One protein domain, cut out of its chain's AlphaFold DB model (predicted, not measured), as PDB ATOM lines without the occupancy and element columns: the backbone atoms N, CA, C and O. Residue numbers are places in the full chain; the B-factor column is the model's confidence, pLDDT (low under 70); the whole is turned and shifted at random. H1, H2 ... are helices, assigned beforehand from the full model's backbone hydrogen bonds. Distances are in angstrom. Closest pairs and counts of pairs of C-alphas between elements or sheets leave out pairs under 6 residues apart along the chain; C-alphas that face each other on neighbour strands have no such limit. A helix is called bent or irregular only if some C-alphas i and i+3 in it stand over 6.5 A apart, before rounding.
ATOM      1  N   LEU A   7     124.971 198.152 168.021       79.69
ATOM      2  CA  LEU A   7     125.375 198.560 166.675       79.69
ATOM      3  C   LEU A   7     126.752 199.242 166.717       79.69
ATOM      4  O   LEU A   7     126.960 200.157 167.515       79.69
ATOM      5  N   ALA A   8     127.684 198.828 165.856       82.25
ATOM      6  CA  ALA A   8     129.056 199.337 165.860       82.25
ATOM      7  C   ALA A   8     129.539 199.815 164.484       82.25
ATOM      8  O   ALA A   8     129.031 199.411 163.439       82.25
ATOM      9  N   ASP A   9     130.553 200.681 164.496       82.38
ATOM     10  CA  ASP A   9     131.231 201.162 163.290       82.38
ATOM     11  C   ASP A   9     132.055 200.043 162.615       82.38
ATOM     12  O   ASP A   9     132.505 199.103 163.270       82.38
ATOM     13  N   ALA A  10     132.337 200.175 161.318       82.56
ATOM     14  CA  ALA A  10     133.145 199.238 160.533       82.56
ATOM     15  C   ALA A  10     134.578 199.053 161.069       82.56
ATOM     16  O   ALA A  10     135.230 198.055 160.751       82.56
ATOM     17  N   GLY A  11     135.071 200.001 161.877       82.12
ATOM     18  CA  GLY A  11     136.362 199.925 162.566       82.12
ATOM     19  C   GLY A  11     136.391 199.003 163.794       82.12
ATOM     20  O   GLY A  11     137.480 198.656 164.245       82.12
ATOM     21  N   TYR A  12     135.240 198.582 164.328       82.06
ATOM     22  CA  TYR A  12     135.183 197.647 165.456       82.06
ATOM     23  C   TYR A  12     135.288 196.191 164.984       82.06
ATOM     24  O   TYR A  12     134.848 195.833 163.893       82.06
ATOM     25  N   ALA A  13     135.871 195.338 165.826       80.69
ATOM     26  CA  ALA A  13     135.905 193.899 165.594       80.69
ATOM     27  C   ALA A  13     134.545 193.265 165.925       80.69
ATOM     28  O   ALA A  13     133.965 193.567 166.968       80.69
ATOM     29  N   THR A  14     134.080 192.343 165.079       81.94
ATOM     30  CA  THR A  14     132.902 191.512 165.360       81.94
ATOM     31  C   THR A  14     133.147 190.686 166.620       81.94
ATOM     32  O   THR A  14     134.148 189.975 166.717       81.94
ATOM     33  N   ARG A  15     132.248 190.799 167.598       81.56
ATOM     34  CA  ARG A  15     132.278 190.076 168.879       81.56
ATOM     35  C   ARG A  15     130.838 189.763 169.296       81.56
ATOM     36  O   ARG A  15     129.943 190.479 168.847       81.56
ATOM     37  N   PRO A  16     130.588 188.756 170.152       76.06
ATOM     38  CA  PRO A  16     129.270 188.559 170.756       76.06
ATOM     39  C   PRO A  16     128.739 189.873 171.350       76.06
ATOM     40  O   PRO A  16     129.497 190.627 171.966       76.06
ATOM     41  N   GLY A  17     127.473 190.193 171.080       76.88
ATOM     42  CA  GLY A  17     126.859 191.470 171.452       76.88
ATOM     43  C   GLY A  17     127.302 192.710 170.651       76.88
ATOM     44  O   GLY A  17     126.801 193.791 170.940       76.88
ATOM     45  N   ILE A  18     128.192 192.618 169.651       80.69
ATOM     46  CA  ILE A  18     128.650 193.768 168.837       80.69
ATOM     47  C   ILE A  18     128.430 193.506 167.342       80.69
ATOM     48  O   ILE A  18     128.989 192.571 166.770       80.69
ATOM     49  N   LEU A  19     127.663 194.390 166.696       84.44
ATOM     50  CA  LEU A  19     127.211 194.281 165.308       84.44
ATOM     51  C   LEU A  19     127.846 195.363 164.401       84.44
ATOM     52  O   LEU A  19     127.244 196.423 164.179       84.44
ATOM     53  N   PRO A  20     129.063 195.134 163.866       83.94
ATOM     54  CA  PRO A  20     129.622 195.933 162.778       83.94
ATOM     55  C   PRO A  20     128.973 195.564 161.425       83.94
ATOM     56  O   PRO A  20     128.414 194.474 161.288       83.94
ATOM     57  N   PRO A  21     129.056 196.432 160.401       90.12
ATOM     58  CA  PRO A  21     128.555 196.130 159.060       90.12
ATOM     59  C   PRO A  21     129.387 195.050 158.348       90.12
ATOM     60  O   PRO A  21     130.598 194.925 158.563       90.12
ATOM     61  N   TYR A  22     128.757 194.307 157.433       84.25
ATOM     62  CA  TYR A  22     129.457 193.387 156.538       84.25
ATOM     63  C   TYR A  22     130.358 194.168 155.575       84.25
ATOM     64  O   TYR A  22     129.903 195.039 154.832       84.25
ATOM     65  N   ARG A  23     131.648 193.827 155.565       84.75
ATOM     66  CA  ARG A  23     132.643 194.405 154.651       84.75
ATOM     67  C   ARG A  23     132.539 193.777 153.256       84.75
ATOM     68  O   ARG A  23     132.166 192.613 153.132       84.75
ATOM     69  N   GLY A  24     132.911 194.535 152.222       83.56
ATOM     70  CA  GLY A  24     132.905 194.070 150.823       83.56
ATOM     71  C   GLY A  24     131.510 193.939 150.198       83.56
ATOM     72  O   GLY A  24     131.352 193.250 149.198       83.56
ATOM     73  N   VAL A  25     130.499 194.572 150.798       84.88
ATOM     74  CA  VAL A  25     129.085 194.526 150.403       84.88
ATOM     75  C   VAL A  25     128.530 195.956 150.462       84.88
ATOM     76  O   VAL A  25     128.992 196.726 151.306       84.88
ATOM     77  N   ARG A  26     127.558 196.315 149.601       83.75
ATOM     78  CA  ARG A  26     126.907 197.645 149.608       83.75
ATOM     79  C   ARG A  26     126.472 198.032 151.029       83.75
ATOM     80  O   ARG A  26     125.995 197.181 151.785       83.75
ATOM     81  N   TYR A  27     126.670 199.292 151.408       84.50
ATOM     82  CA  TYR A  27     126.455 199.804 152.767       84.50
ATOM     83  C   TYR A  27     125.875 201.216 152.820       84.50
ATOM     84  O   TYR A  27     125.070 201.512 153.703       84.50
ATOM     85  N   HIS A  28     126.254 202.118 151.918       83.12
ATOM     86  CA  HIS A  28     125.753 203.487 151.998       83.12
ATOM     87  C   HIS A  28     124.296 203.538 151.529       83.12
ATOM     88  O   HIS A  28     123.969 202.975 150.492       83.12
ATOM     89  N   LEU A  29     123.422 204.267 152.238       79.56
ATOM     90  CA  LEU A  29     122.008 204.425 151.842       79.56
ATOM     91  C   LEU A  29     121.841 204.849 150.372       79.56
ATOM     92  O   LEU A  29     120.906 204.415 149.705       79.56
ATOM     93  N   LYS A  30     122.806 205.622 149.853       81.31
ATOM     94  CA  LYS A  30     122.845 206.083 148.461       81.31
ATOM     95  C   LYS A  30     122.955 204.975 147.412       81.31
ATOM     96  O   LYS A  30     122.644 205.215 146.253       81.31
ATOM     97  N   GLU A  31     123.388 203.786 147.812       81.75
ATOM     98  CA  GLU A  31     123.585 202.622 146.946       81.75
ATOM     99  C   GLU A  31     122.307 201.778 146.803       81.75
ATOM    100  O   GLU A  31     122.330 200.766 146.111       81.75
ATOM    101  N   PHE A  32     121.207 202.180 147.458       79.62
ATOM    102  CA  PHE A  32     119.930 201.455 147.533       79.62
ATOM    103  C   PHE A  32     118.722 202.312 147.103       79.62
ATOM    104  O   PHE A  32     117.595 202.071 147.525       79.62
ATOM    105  N   HIS A  33     118.945 203.365 146.314       73.19
ATOM    106  CA  HIS A  33     117.876 204.248 145.843       73.19
ATOM    107  C   HIS A  33     117.156 203.693 144.598       73.19
ATOM    108  O   HIS A  33     117.769 203.063 143.735       73.19
ATOM    109  N   GLY A  34     115.871 204.029 144.439       70.50
ATOM    110  CA  GLY A  34     115.079 203.635 143.268       70.50
ATOM    111  C   GLY A  34     114.807 202.130 143.249       70.50
ATOM    112  O   GLY A  34     114.511 201.551 144.285       70.50
ATOM    113  N   ALA A  35     114.935 201.489 142.087       61.16
ATOM    114  CA  ALA A  35     114.733 200.043 141.918       61.16
ATOM    115  C   ALA A  35     115.971 199.191 142.304       61.16
ATOM    116  O   ALA A  35     116.223 198.149 141.701       61.16
ATOM    117  N   GLN A  36     116.801 199.656 143.247       73.81
ATOM    118  CA  GLN A  36     118.065 199.004 143.631       73.81
ATOM    119  C   GLN A  36     118.021 198.375 145.025       73.81
ATOM    120  O   GLN A  36     118.947 198.554 145.825       73.81
ATOM    121  N   ASP A  37     116.972 197.599 145.289       74.19
ATOM    122  CA  ASP A  37     116.775 196.898 146.556       74.19
ATOM    123  C   ASP A  37     117.980 196.015 146.966       74.19
ATOM    124  O   ASP A  37     118.819 195.633 146.130       74.19
ATOM    125  N   PRO A  38     118.107 195.685 148.265       81.31
ATOM    126  CA  PRO A  38     119.105 194.738 148.748       81.31
ATOM    127  C   PRO A  38     118.953 193.358 148.091       81.31
ATOM    128  O   PRO A  38     117.938 192.687 148.247       81.31
ATOM    129  N   LYS A  39     119.996 192.906 147.390       81.62
ATOM    130  CA  LYS A  39     120.009 191.659 146.605       81.62
ATOM    131  C   LYS A  39     120.345 190.420 147.433       81.62
ATOM    132  O   LYS A  39     120.210 189.303 146.947       81.62
ATOM    133  N   CYS A  40     120.837 190.594 148.659       79.31
ATOM    134  CA  CYS A  40     121.171 189.486 149.551       79.31
ATOM    135  C   CYS A  40     121.000 189.869 151.035       79.31
ATOM    136  O   CYS A  40     120.995 191.059 151.368       79.31
ATOM    137  N   PRO A  41     120.937 188.891 151.962       74.31
ATOM    138  CA  PRO A  41     120.776 189.162 153.394       74.31
ATOM    139  C   PRO A  41     121.859 190.076 153.991       74.31
ATOM    140  O   PRO A  41     121.566 190.877 154.876       74.31
ATOM    141  N   LYS A  42     123.098 190.014 153.477       77.69
ATOM    142  CA  LYS A  42     124.202 190.888 153.915       77.69
ATOM    143  C   LYS A  42     123.981 192.345 153.502       77.69
ATOM    144  O   LYS A  42     124.244 193.240 154.298       77.69
ATOM    145  N   GLU A  43     123.462 192.581 152.296       82.00
ATOM    146  CA  GLU A  43     123.060 193.920 151.850       82.00
ATOM    147  C   GLU A  43     121.863 194.440 152.649       82.00
ATOM    148  O   GLU A  43     121.857 195.605 153.030       82.00
ATOM    149  N   LEU A  44     120.879 193.588 152.958       79.25
ATOM    150  CA  LEU A  44     119.706 193.982 153.747       79.25
ATOM    151  C   LEU A  44     120.098 194.378 155.177       79.25
ATOM    152  O   LEU A  44     119.631 195.395 155.693       79.25
ATOM    153  N   PHE A  45     120.990 193.604 155.802       82.69
ATOM    154  CA  PHE A  45     121.581 193.949 157.092       82.69
ATOM    155  C   PHE A  45     122.338 195.277 157.019       82.69
ATOM    156  O   PHE A  45     122.086 196.169 157.825       82.69
ATOM    157  N   ASN A  46     123.220 195.439 156.029       83.44
ATOM    158  CA  ASN A  46     123.996 196.660 155.840       83.44
ATOM    159  C   ASN A  46     123.112 197.893 155.607       83.44
ATOM    160  O   ASN A  46     123.369 198.938 156.199       83.44
ATOM    161  N   HIS A  47     122.050 197.771 154.811       79.31
ATOM    162  CA  HIS A  47     121.078 198.833 154.578       79.31
ATOM    163  C   HIS A  47     120.406 199.271 155.890       79.31
ATOM    164  O   HIS A  47     120.450 200.451 156.243       79.31
ATOM    165  N   ARG A  48     119.872 198.319 156.670       80.00
ATOM    166  CA  ARG A  48     119.247 198.584 157.982       80.00
ATOM    167  C   ARG A  48     120.242 199.162 158.999       80.00
ATOM    168  O   ARG A  48     119.911 200.095 159.725       80.00
ATOM    169  N   HIS A  49     121.478 198.657 159.020       84.19
ATOM    170  CA  HIS A  49     122.582 199.181 159.838       84.19
ATOM    171  C   HIS A  49     122.865 200.651 159.502       84.19
ATOM    172  O   HIS A  49     122.917 201.496 160.393       84.19
ATOM    173  N   SER A  50     122.948 200.975 158.211       78.50
ATOM    174  CA  SER A  50     123.168 202.327 157.682       78.50
ATOM    175  C   SER A  50     122.013 203.289 158.006       78.50
ATOM    176  O   SER A  50     122.256 204.444 158.367       78.50
ATOM    177  N   GLN A  51     120.758 202.814 157.969       73.69
ATOM    178  CA  GLN A  51     119.576 203.579 158.400       73.69
ATOM    179  C   GLN A  51     119.660 203.925 159.893       73.69
ATOM    180  O   GLN A  51     119.628 205.100 160.261       73.69
ATOM    181  N   LEU A  52     119.848 202.916 160.753       73.44
ATOM    182  CA  LEU A  52     119.961 203.095 162.204       73.44
ATOM    183  C   LEU A  52     121.143 203.998 162.579       73.44
ATOM    184  O   LEU A  52     120.996 204.910 163.394       73.44
ATOM    185  N   ARG A  53     122.302 203.804 161.940       78.69
ATOM    186  CA  ARG A  53     123.475 204.665 162.111       78.69
ATOM    187  C   ARG A  53     123.165 206.115 161.756       78.69
ATOM    188  O   ARG A  53     123.493 207.002 162.537       78.69
ATOM    189  N   THR A  54     122.526 206.360 160.612       75.19
ATOM    190  CA  THR A  54     122.160 207.713 160.164       75.19
ATOM    191  C   THR A  54     121.278 208.414 161.199       75.19
ATOM    192  O   THR A  54     121.479 209.593 161.492       75.19
ATOM    193  N   THR A  55     120.342 207.688 161.811       71.25
ATOM    194  CA  THR A  55     119.498 208.186 162.904       71.25
ATOM    195  C   THR A  55     120.312 208.546 164.154       71.25
ATOM    196  O   THR A  55     120.172 209.649 164.686       71.25
ATOM    197  N   VAL A  56     121.214 207.662 164.591       71.31
ATOM    198  CA  VAL A  56     122.117 207.901 165.734       71.31
ATOM    199  C   VAL A  56     123.024 209.116 165.483       71.31
ATOM    200  O   VAL A  56     123.159 209.987 166.344       71.31
ATOM    201  N   GLU A  57     123.622 209.218 164.295       76.44
ATOM    202  CA  GLU A  57     124.498 210.332 163.914       76.44
ATOM    203  C   GLU A  57     123.746 211.667 163.848       76.44
ATOM    204  O   GLU A  57     124.281 212.680 164.305       76.44
ATOM    205  N   ARG A  58     122.494 211.681 163.368       73.38
ATOM    206  CA  ARG A  58     121.620 212.869 163.410       73.38
ATOM    207  C   ARG A  58     121.344 213.322 164.844       73.38
ATOM    208  O   ARG A  58     121.488 214.511 165.125       73.38
ATOM    209  N   ALA A  59     121.029 212.402 165.760       72.56
ATOM    210  CA  ALA A  59     120.796 212.727 167.169       72.56
ATOM    211  C   ALA A  59     122.048 213.324 167.844       72.56
ATOM    212  O   ALA A  59     121.976 214.374 168.484       72.56
ATOM    213  N   PHE A  60     123.229 212.731 167.631       74.19
ATOM    214  CA  PHE A  60     124.487 213.313 168.118       74.19
ATOM    215  C   PHE A  60     124.864 214.625 167.409       74.19
ATOM    216  O   PHE A  60     125.523 215.472 168.014       74.19
ATOM    217  N   GLY A  61     124.453 214.814 166.153       75.62
ATOM    218  CA  GLY A  61     124.593 216.067 165.412       75.62
ATOM    219  C   GLY A  61     123.777 217.201 166.034       75.62
ATOM    220  O   GLY A  61     124.337 218.254 166.331       75.62
ATOM    221  N   ALA A  62     122.494 216.958 166.322       75.50
ATOM    222  CA  ALA A  62     121.623 217.890 167.042       75.50
ATOM    223  C   ALA A  62     122.230 218.287 168.399       75.50
ATOM    224  O   ALA A  62     122.400 219.473 168.695       75.50
ATOM    225  N   LEU A  63     122.675 217.293 169.176       76.12
ATOM    226  CA  LEU A  63     123.296 217.495 170.485       76.12
ATOM    227  C   LEU A  63     124.566 218.366 170.415       76.12
ATOM    228  O   LEU A  63     124.733 219.279 171.220       76.12
ATOM    229  N   LYS A  64     125.445 218.124 169.433       78.19
ATOM    230  CA  LYS A  64     126.676 218.905 169.189       78.19
ATOM    231  C   LYS A  64     126.417 220.310 168.643       78.19
ATOM    232  O   LYS A  64     127.213 221.222 168.894       78.19
ATOM    233  N   ASN A  65     125.334 220.482 167.886       79.94
ATOM    234  CA  ASN A  65     124.917 221.778 167.366       79.94
ATOM    235  C   ASN A  65     124.392 222.675 168.489       79.94
ATOM    236  O   ASN A  65     124.825 223.827 168.562       79.94
ATOM    237  N   ARG A  66     123.562 222.123 169.382       78.81
ATOM    238  CA  ARG A  66     123.046 222.785 170.585       78.81
ATOM    239  C   ARG A  66     124.154 223.053 171.612       78.81
ATOM    240  O   ARG A  66     124.451 224.199 171.935       78.81
ATOM    241  N   PHE A  67     124.829 222.006 172.086       81.25
ATOM    242  CA  PHE A  67     125.825 222.104 173.153       81.25
ATOM    243  C   PHE A  67     127.244 222.195 172.586       81.25
ATOM    244  O   PHE A  67     127.946 221.194 172.429       81.25
ATOM    245  N   LYS A  68     127.717 223.424 172.327       82.06
ATOM    246  CA  LYS A  68     129.071 223.666 171.785       82.06
ATOM    247  C   LYS A  68     130.205 223.105 172.656       82.06
ATOM    248  O   LYS A  68     131.282 222.863 172.123       82.06
ATOM    249  N   ILE A  69     129.968 222.814 173.939       80.50
ATOM    250  CA  ILE A  69     130.907 222.105 174.833       80.50
ATOM    251  C   ILE A  69     131.288 220.691 174.340       80.50
ATOM    252  O   ILE A  69     132.332 220.173 174.725       80.50
ATOM    253  N   LEU A  70     130.468 220.079 173.474       78.69
ATOM    254  CA  LEU A  70     130.723 218.775 172.844       78.69
ATOM    255  C   LEU A  70     131.473 218.874 171.502       78.69
ATOM    256  O   LEU A  70     131.960 217.863 170.992       78.69
ATOM    257  N   SER A  71     131.526 220.074 170.920       74.56
ATOM    258  CA  SER A  71     132.134 220.364 169.611       74.56
ATOM    259  C   SER A  71     133.494 221.043 169.774       74.56
ATOM    260  O   SER A  71     134.492 220.624 169.185       74.56
ATOM    261  N   ASN A  72     133.547 222.049 170.644       65.44
ATOM    262  CA  ASN A  72     134.785 222.588 171.180       65.44
ATOM    263  C   ASN A  72     135.442 221.506 172.054       65.44
ATOM    264  O   ASN A  72     134.754 220.676 172.644       65.44
ATOM    265  N   LYS A  73     136.775 221.513 172.166       63.00
ATOM    266  CA  LYS A  73     137.526 220.587 173.032       63.00
ATOM    267  C   LYS A  73     138.057 221.311 174.280       63.00
ATOM    268  O   LYS A  73     139.270 221.491 174.378       63.00
ATOM    269  N   PRO A  74     137.211 221.751 175.233       62.56
ATOM    270  CA  PRO A  74     137.722 222.198 176.523       62.56
ATOM    271  C   PRO A  74     138.428 221.029 177.227       62.56
ATOM    272  O   PRO A  74     138.121 219.856 176.981       62.56
ATOM    273  N   PHE A  75     139.366 221.341 178.122       70.81
ATOM    274  CA  PHE A  75     140.115 220.352 178.904       70.81
ATOM    275  C   PHE A  75     139.241 219.712 180.001       70.81
ATOM    276  O   PHE A  75     139.471 219.875 181.193       70.81
ATOM    277  N   ILE A  76     138.222 218.951 179.592       69.62
ATOM    278  CA  ILE A  76     137.386 218.143 180.485       69.62
ATOM    279  C   ILE A  76     138.153 216.855 180.839       69.62
ATOM    280  O   ILE A  76     138.499 216.090 179.926       69.62
ATOM    281  N   PRO A  77     138.387 216.553 182.131       74.56
ATOM    282  CA  PRO A  77     138.989 215.293 182.563       74.56
ATOM    283  C   PRO A  77     138.196 214.080 182.067       74.56
ATOM    284  O   PRO A  77     136.967 214.107 182.044       74.56
ATOM    285  N   LEU A  78     138.870 212.977 181.718       69.38
ATOM    286  CA  LEU A  78     138.221 211.789 181.136       69.38
ATOM    287  C   LEU A  78     137.048 211.263 181.989       69.38
ATOM    288  O   LEU A  78     135.985 210.974 181.448       69.38
ATOM    289  N   LYS A  79     137.210 211.249 183.322       70.62
ATOM    290  CA  LYS A  79     136.177 210.858 184.305       70.62
ATOM    291  C   LYS A  79     134.925 211.756 184.294       70.62
ATOM    292  O   LYS A  79     133.876 211.344 184.782       70.62
ATOM    293  N   SER A  80     135.028 212.965 183.744       70.19
ATOM    294  CA  SER A  80     133.939 213.943 183.639       70.19
ATOM    295  C   SER A  80     133.339 214.023 182.233       70.19
ATOM    296  O   SER A  80     132.207 214.469 182.102       70.19
ATOM    297  N   LYS A  81     134.028 213.548 181.181       70.06
ATOM    298  CA  LYS A  81     133.510 213.592 179.796       70.06
ATOM    299  C   LYS A  81     132.180 212.855 179.645       70.06
ATOM    300  O   LYS A  81     131.249 213.414 179.076       70.06
ATOM    301  N   ALA A  82     132.068 211.650 180.207       71.56
ATOM    302  CA  ALA A  82     130.814 210.892 180.203       71.56
ATOM    303  C   ALA A  82     129.683 211.658 180.912       71.56
ATOM    304  O   ALA A  82     128.582 211.748 180.382       71.56
ATOM    305  N   LYS A  83     129.976 212.292 182.058       71.94
ATOM    306  CA  LYS A  83     129.006 213.117 182.797       71.94
ATOM    307  C   LYS A  83     128.545 214.334 181.997       71.94
ATOM    308  O   LYS A  83     127.365 214.637 182.016       71.94
ATOM    309  N   VAL A  84     129.450 215.004 181.277       75.12
ATOM    310  CA  VAL A  84     129.099 216.145 180.414       75.12
ATOM    311  C   VAL A  84     128.203 215.703 179.257       75.12
ATOM    312  O   VAL A  84     127.227 216.387 178.973       75.12
ATOM    313  N   VAL A  85     128.470 214.549 178.631       75.25
ATOM    314  CA  VAL A  85     127.575 213.994 177.598       75.25
ATOM    315  C   VAL A  85     126.204 213.657 178.190       75.25
ATOM    316  O   VAL A  85     125.204 214.082 177.628       75.25
ATOM    317  N   ILE A  86     126.145 212.981 179.344       72.00
ATOM    318  CA  ILE A  86     124.887 212.654 180.040       72.00
ATOM    319  C   ILE A  86     124.109 213.924 180.410       72.00
ATOM    320  O   ILE A  86     122.917 213.994 180.141       72.00
ATOM    321  N   ALA A  87     124.767 214.949 180.957       74.69
ATOM    322  CA  ALA A  87     124.132 216.224 181.289       74.69
ATOM    323  C   ALA A  87     123.612 216.951 180.039       74.69
ATOM    324  O   ALA A  87     122.491 217.448 180.047       74.69
ATOM    325  N   CYS A  88     124.374 216.958 178.939       74.62
ATOM    326  CA  CYS A  88     123.892 217.490 177.663       74.62
ATOM    327  C   CYS A  88     122.683 216.700 177.151       74.62
ATOM    328  O   CYS A  88     121.747 217.310 176.659       74.62
ATOM    329  N   CYS A  89     122.676 215.370 177.267       71.00
ATOM    330  CA  CYS A  89     121.543 214.521 176.896       71.00
ATOM    331  C   CYS A  89     120.300 214.802 177.762       71.00
ATOM    332  O   CYS A  89     119.223 214.997 177.210       71.00
ATOM    333  N   ALA A  90     120.453 214.902 179.086       70.75
ATOM    334  CA  ALA A  90     119.374 215.247 180.015       70.75
ATOM    335  C   ALA A  90     118.769 216.625 179.699       70.75
ATOM    336  O   ALA A  90     117.565 216.736 179.493       70.75
ATOM    337  N   LEU A  91     119.617 217.652 179.556       69.94
ATOM    338  CA  LEU A  91     119.195 218.994 179.146       69.94
ATOM    339  C   LEU A  91     118.604 219.009 177.731       69.94
ATOM    340  O   LEU A  91     117.697 219.785 177.459       69.94
ATOM    341  N   HIS A  92     119.095 218.169 176.812       69.44
ATOM    342  CA  HIS A  92     118.535 218.072 175.467       69.44
ATOM    343  C   HIS A  92     117.087 217.610 175.522       69.44
ATOM    344  O   HIS A  92     116.245 218.284 174.941       69.44
ATOM    345  N   ASN A  93     116.816 216.508 176.229       67.38
ATOM    346  CA  ASN A  93     115.469 215.967 176.356       67.38
ATOM    347  C   ASN A  93     114.555 216.940 177.104       67.38
ATOM    348  O   ASN A  93     113.488 217.231 176.589       67.38
ATOM    349  N   TRP A  94     115.019 217.558 178.196       65.88
ATOM    350  CA  TRP A  94     114.240 218.576 178.909       65.88
ATOM    351  C   TRP A  94     113.775 219.726 177.991       65.88
ATOM    352  O   TRP A  94     112.595 220.056 177.959       65.88
ATOM    353  N   ILE A  95     114.659 220.274 177.146       62.03
ATOM    354  CA  ILE A  95     114.269 221.332 176.190       62.03
ATOM    355  C   ILE A  95     113.361 220.785 175.059       62.03
ATOM    356  O   ILE A  95     112.659 221.554 174.409       62.03
ATOM    357  N   LEU A  96     113.374 219.476 174.773       60.34
ATOM    358  CA  LEU A  96     112.426 218.859 173.830       60.34
ATOM    359  C   LEU A  96     111.047 218.623 174.443       60.34
ATOM    360  O   LEU A  96     110.056 218.688 173.717       60.34
ATOM    361  N   ASP A  97     110.988 218.384 175.750       53.78
ATOM    362  CA  ASP A  97     109.737 218.295 176.502       53.78
ATOM    363  C   ASP A  97     109.029 219.671 176.532       53.78
ATOM    364  O   ASP A  97     107.800 219.739 176.505       53.78
ATOM    365  N   ASP A  98     109.793 220.772 176.442       47.38
ATOM    366  CA  ASP A  98     109.277 222.130 176.204       47.38
ATOM    367  C   ASP A  98     108.822 222.384 174.740       47.38
ATOM    368  O   ASP A  98     108.113 223.363 174.469       47.38
ATOM    369  N   GLY A  99     109.155 221.512 173.773       49.75
ATOM    370  CA  GLY A  99     108.547 221.457 172.429       49.75
ATOM    371  C   GLY A  99     109.512 221.404 171.222       49.75
ATOM    372  O   GLY A  99     110.633 220.907 171.334       49.75
ATOM    373  N   PRO A 100     109.082 221.842 170.013       49.28
ATOM    374  CA  PRO A 100     109.869 221.702 168.790       49.28
ATOM    375  C   PRO A 100     111.146 222.546 168.827       49.28
ATOM    376  O   PRO A 100     111.132 223.735 169.146       49.28
ATOM    377  N   ASP A 101     112.242 221.901 168.443       56.22
ATOM    378  CA  ASP A 101     113.616 222.376 168.565       56.22
ATOM    379  C   ASP A 101     114.215 222.680 167.188       56.22
ATOM    380  O   ASP A 101     114.159 221.838 166.293       56.22
ATOM    381  N   GLU A 102     114.865 223.838 167.035       57.53
ATOM    382  CA  GLU A 102     115.597 224.214 165.814       57.53
ATOM    383  C   GLU A 102     116.672 223.177 165.430       57.53
ATOM    384  O   GLU A 102     116.988 223.007 164.250       57.53
ATOM    385  N   PHE A 103     117.216 222.445 166.409       55.88
ATOM    386  CA  PHE A 103     118.223 221.409 166.178       55.88
ATOM    387  C   PHE A 103     117.651 220.028 165.817       55.88
ATOM    388  O   PHE A 103     118.441 219.132 165.505       55.88
ATOM    389  N   ILE A 104     116.323 219.839 165.799       53.78
ATOM    390  CA  ILE A 104     115.681 218.587 165.368       53.78
ATOM    391  C   ILE A 104     114.894 218.778 164.074       53.78
ATOM    392  O   ILE A 104     113.961 219.567 163.976       53.78
ATOM    393  N   TYR A 105     115.242 217.960 163.086       50.47
ATOM    394  CA  TYR A 105     114.538 217.871 161.814       50.47
ATOM    395  C   TYR A 105     113.460 216.783 161.876       50.47
ATOM    396  O   TYR A 105     113.767 215.636 162.214       50.47
ATOM    397  N   ASP A 106     112.228 217.124 161.491       47.06
ATOM    398  CA  ASP A 106     111.190 216.134 161.184       47.06
ATOM    399  C   ASP A 106     111.597 215.262 159.982       47.06
ATOM    400  O   ASP A 106     112.409 215.652 159.139       47.06
ATOM    401  N   GLU A 107     111.021 214.061 159.890       44.06
ATOM    402  CA  GLU A 107     111.549 212.989 159.036       44.06
ATOM    403  C   GLU A 107     111.027 212.837 157.577       44.06
ATOM    404  O   GLU A 107     111.415 211.853 156.938       44.06
ATOM    405  N   PRO A 108     110.206 213.718 156.950       39.69
ATOM    406  CA  PRO A 108     109.568 213.413 155.661       39.69
ATOM    407  C   PRO A 108     110.504 213.584 154.443       39.69
ATOM    408  O   PRO A 108     110.115 214.138 153.416       39.69
ATOM    409  N   THR A 109     111.770 213.165 154.534       38.78
ATOM    410  CA  THR A 109     112.707 213.155 153.391       38.78
ATOM    411  C   THR A 109     113.767 212.042 153.452       38.78
ATOM    412  O   THR A 109     114.724 212.079 152.684       38.78
ATOM    413  N   CYS A 110     113.628 211.032 154.326       38.12
ATOM    414  CA  CYS A 110     114.490 209.839 154.250       38.12
ATOM    415  C   CYS A 110     114.055 208.844 153.154       38.12
ATOM    416  O   CYS A 110     114.868 208.043 152.701       38.12
TER     417      CYS A 110
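AT A GLANCE: This is residues 7 to 110 of the 404 residues of the protein "Hypothetical protein" of Miscanthus lutarioriparius (UniProt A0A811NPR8). Two long helices, H2 and H3, stand as a loose T: the far part of H2 meets H3 crosswise, and short H1 packs beside H2 nearer its other end, with long unnamed stretches at both ends of the printed part. The printed part has 104 residues with three named helices, H1, H2, H3 in order, and no named strand. It is all helix by class, with under half of the residues in named elements, and loose: radius of gyration of the C-alphas 17.1 A, spans 44 by 34 by 22 A.

HOW THE PARTS SIT: H2, residues 41 to 66, only just touches H3, residues 78 to 97, with 3 pairs of C-alphas within 8 A; the closest C-alphas, of Leu 63 and His 92, are 6.9 A apart. Their lines are about perpendicular, at 87 degrees. H1, residues 29 to 32, touches H2 at residues 47 to 51 alone; the closest C-alphas, of Leu 29 and His 47, are 6.3 A apart. H1 and H3 are apart. Every O i to N i+4 pair is within hydrogen-bond range in H2, and 14 of 16 in H3; H1 is too short for one.

IN THESE COORDINATES: H2 measures 37.8 A from C-alpha 41 at (120.776, 189.162, 153.394). H3 measures 29.6 A, ending at C-alpha 97 (109.737, 218.295, 176.502), and is only just irregular: C-alphas 79 and 82 are 6.8 A apart. H1 measures 5.6 A.

THE WHOLE: The C-alphas farthest apart, of Ala 35 and Pro 77, are 49.7 A apart. The printed part has no cut; the link H2 to H3 is long. The pLDDT is under 70 at 26 residues, among them 91 to 110.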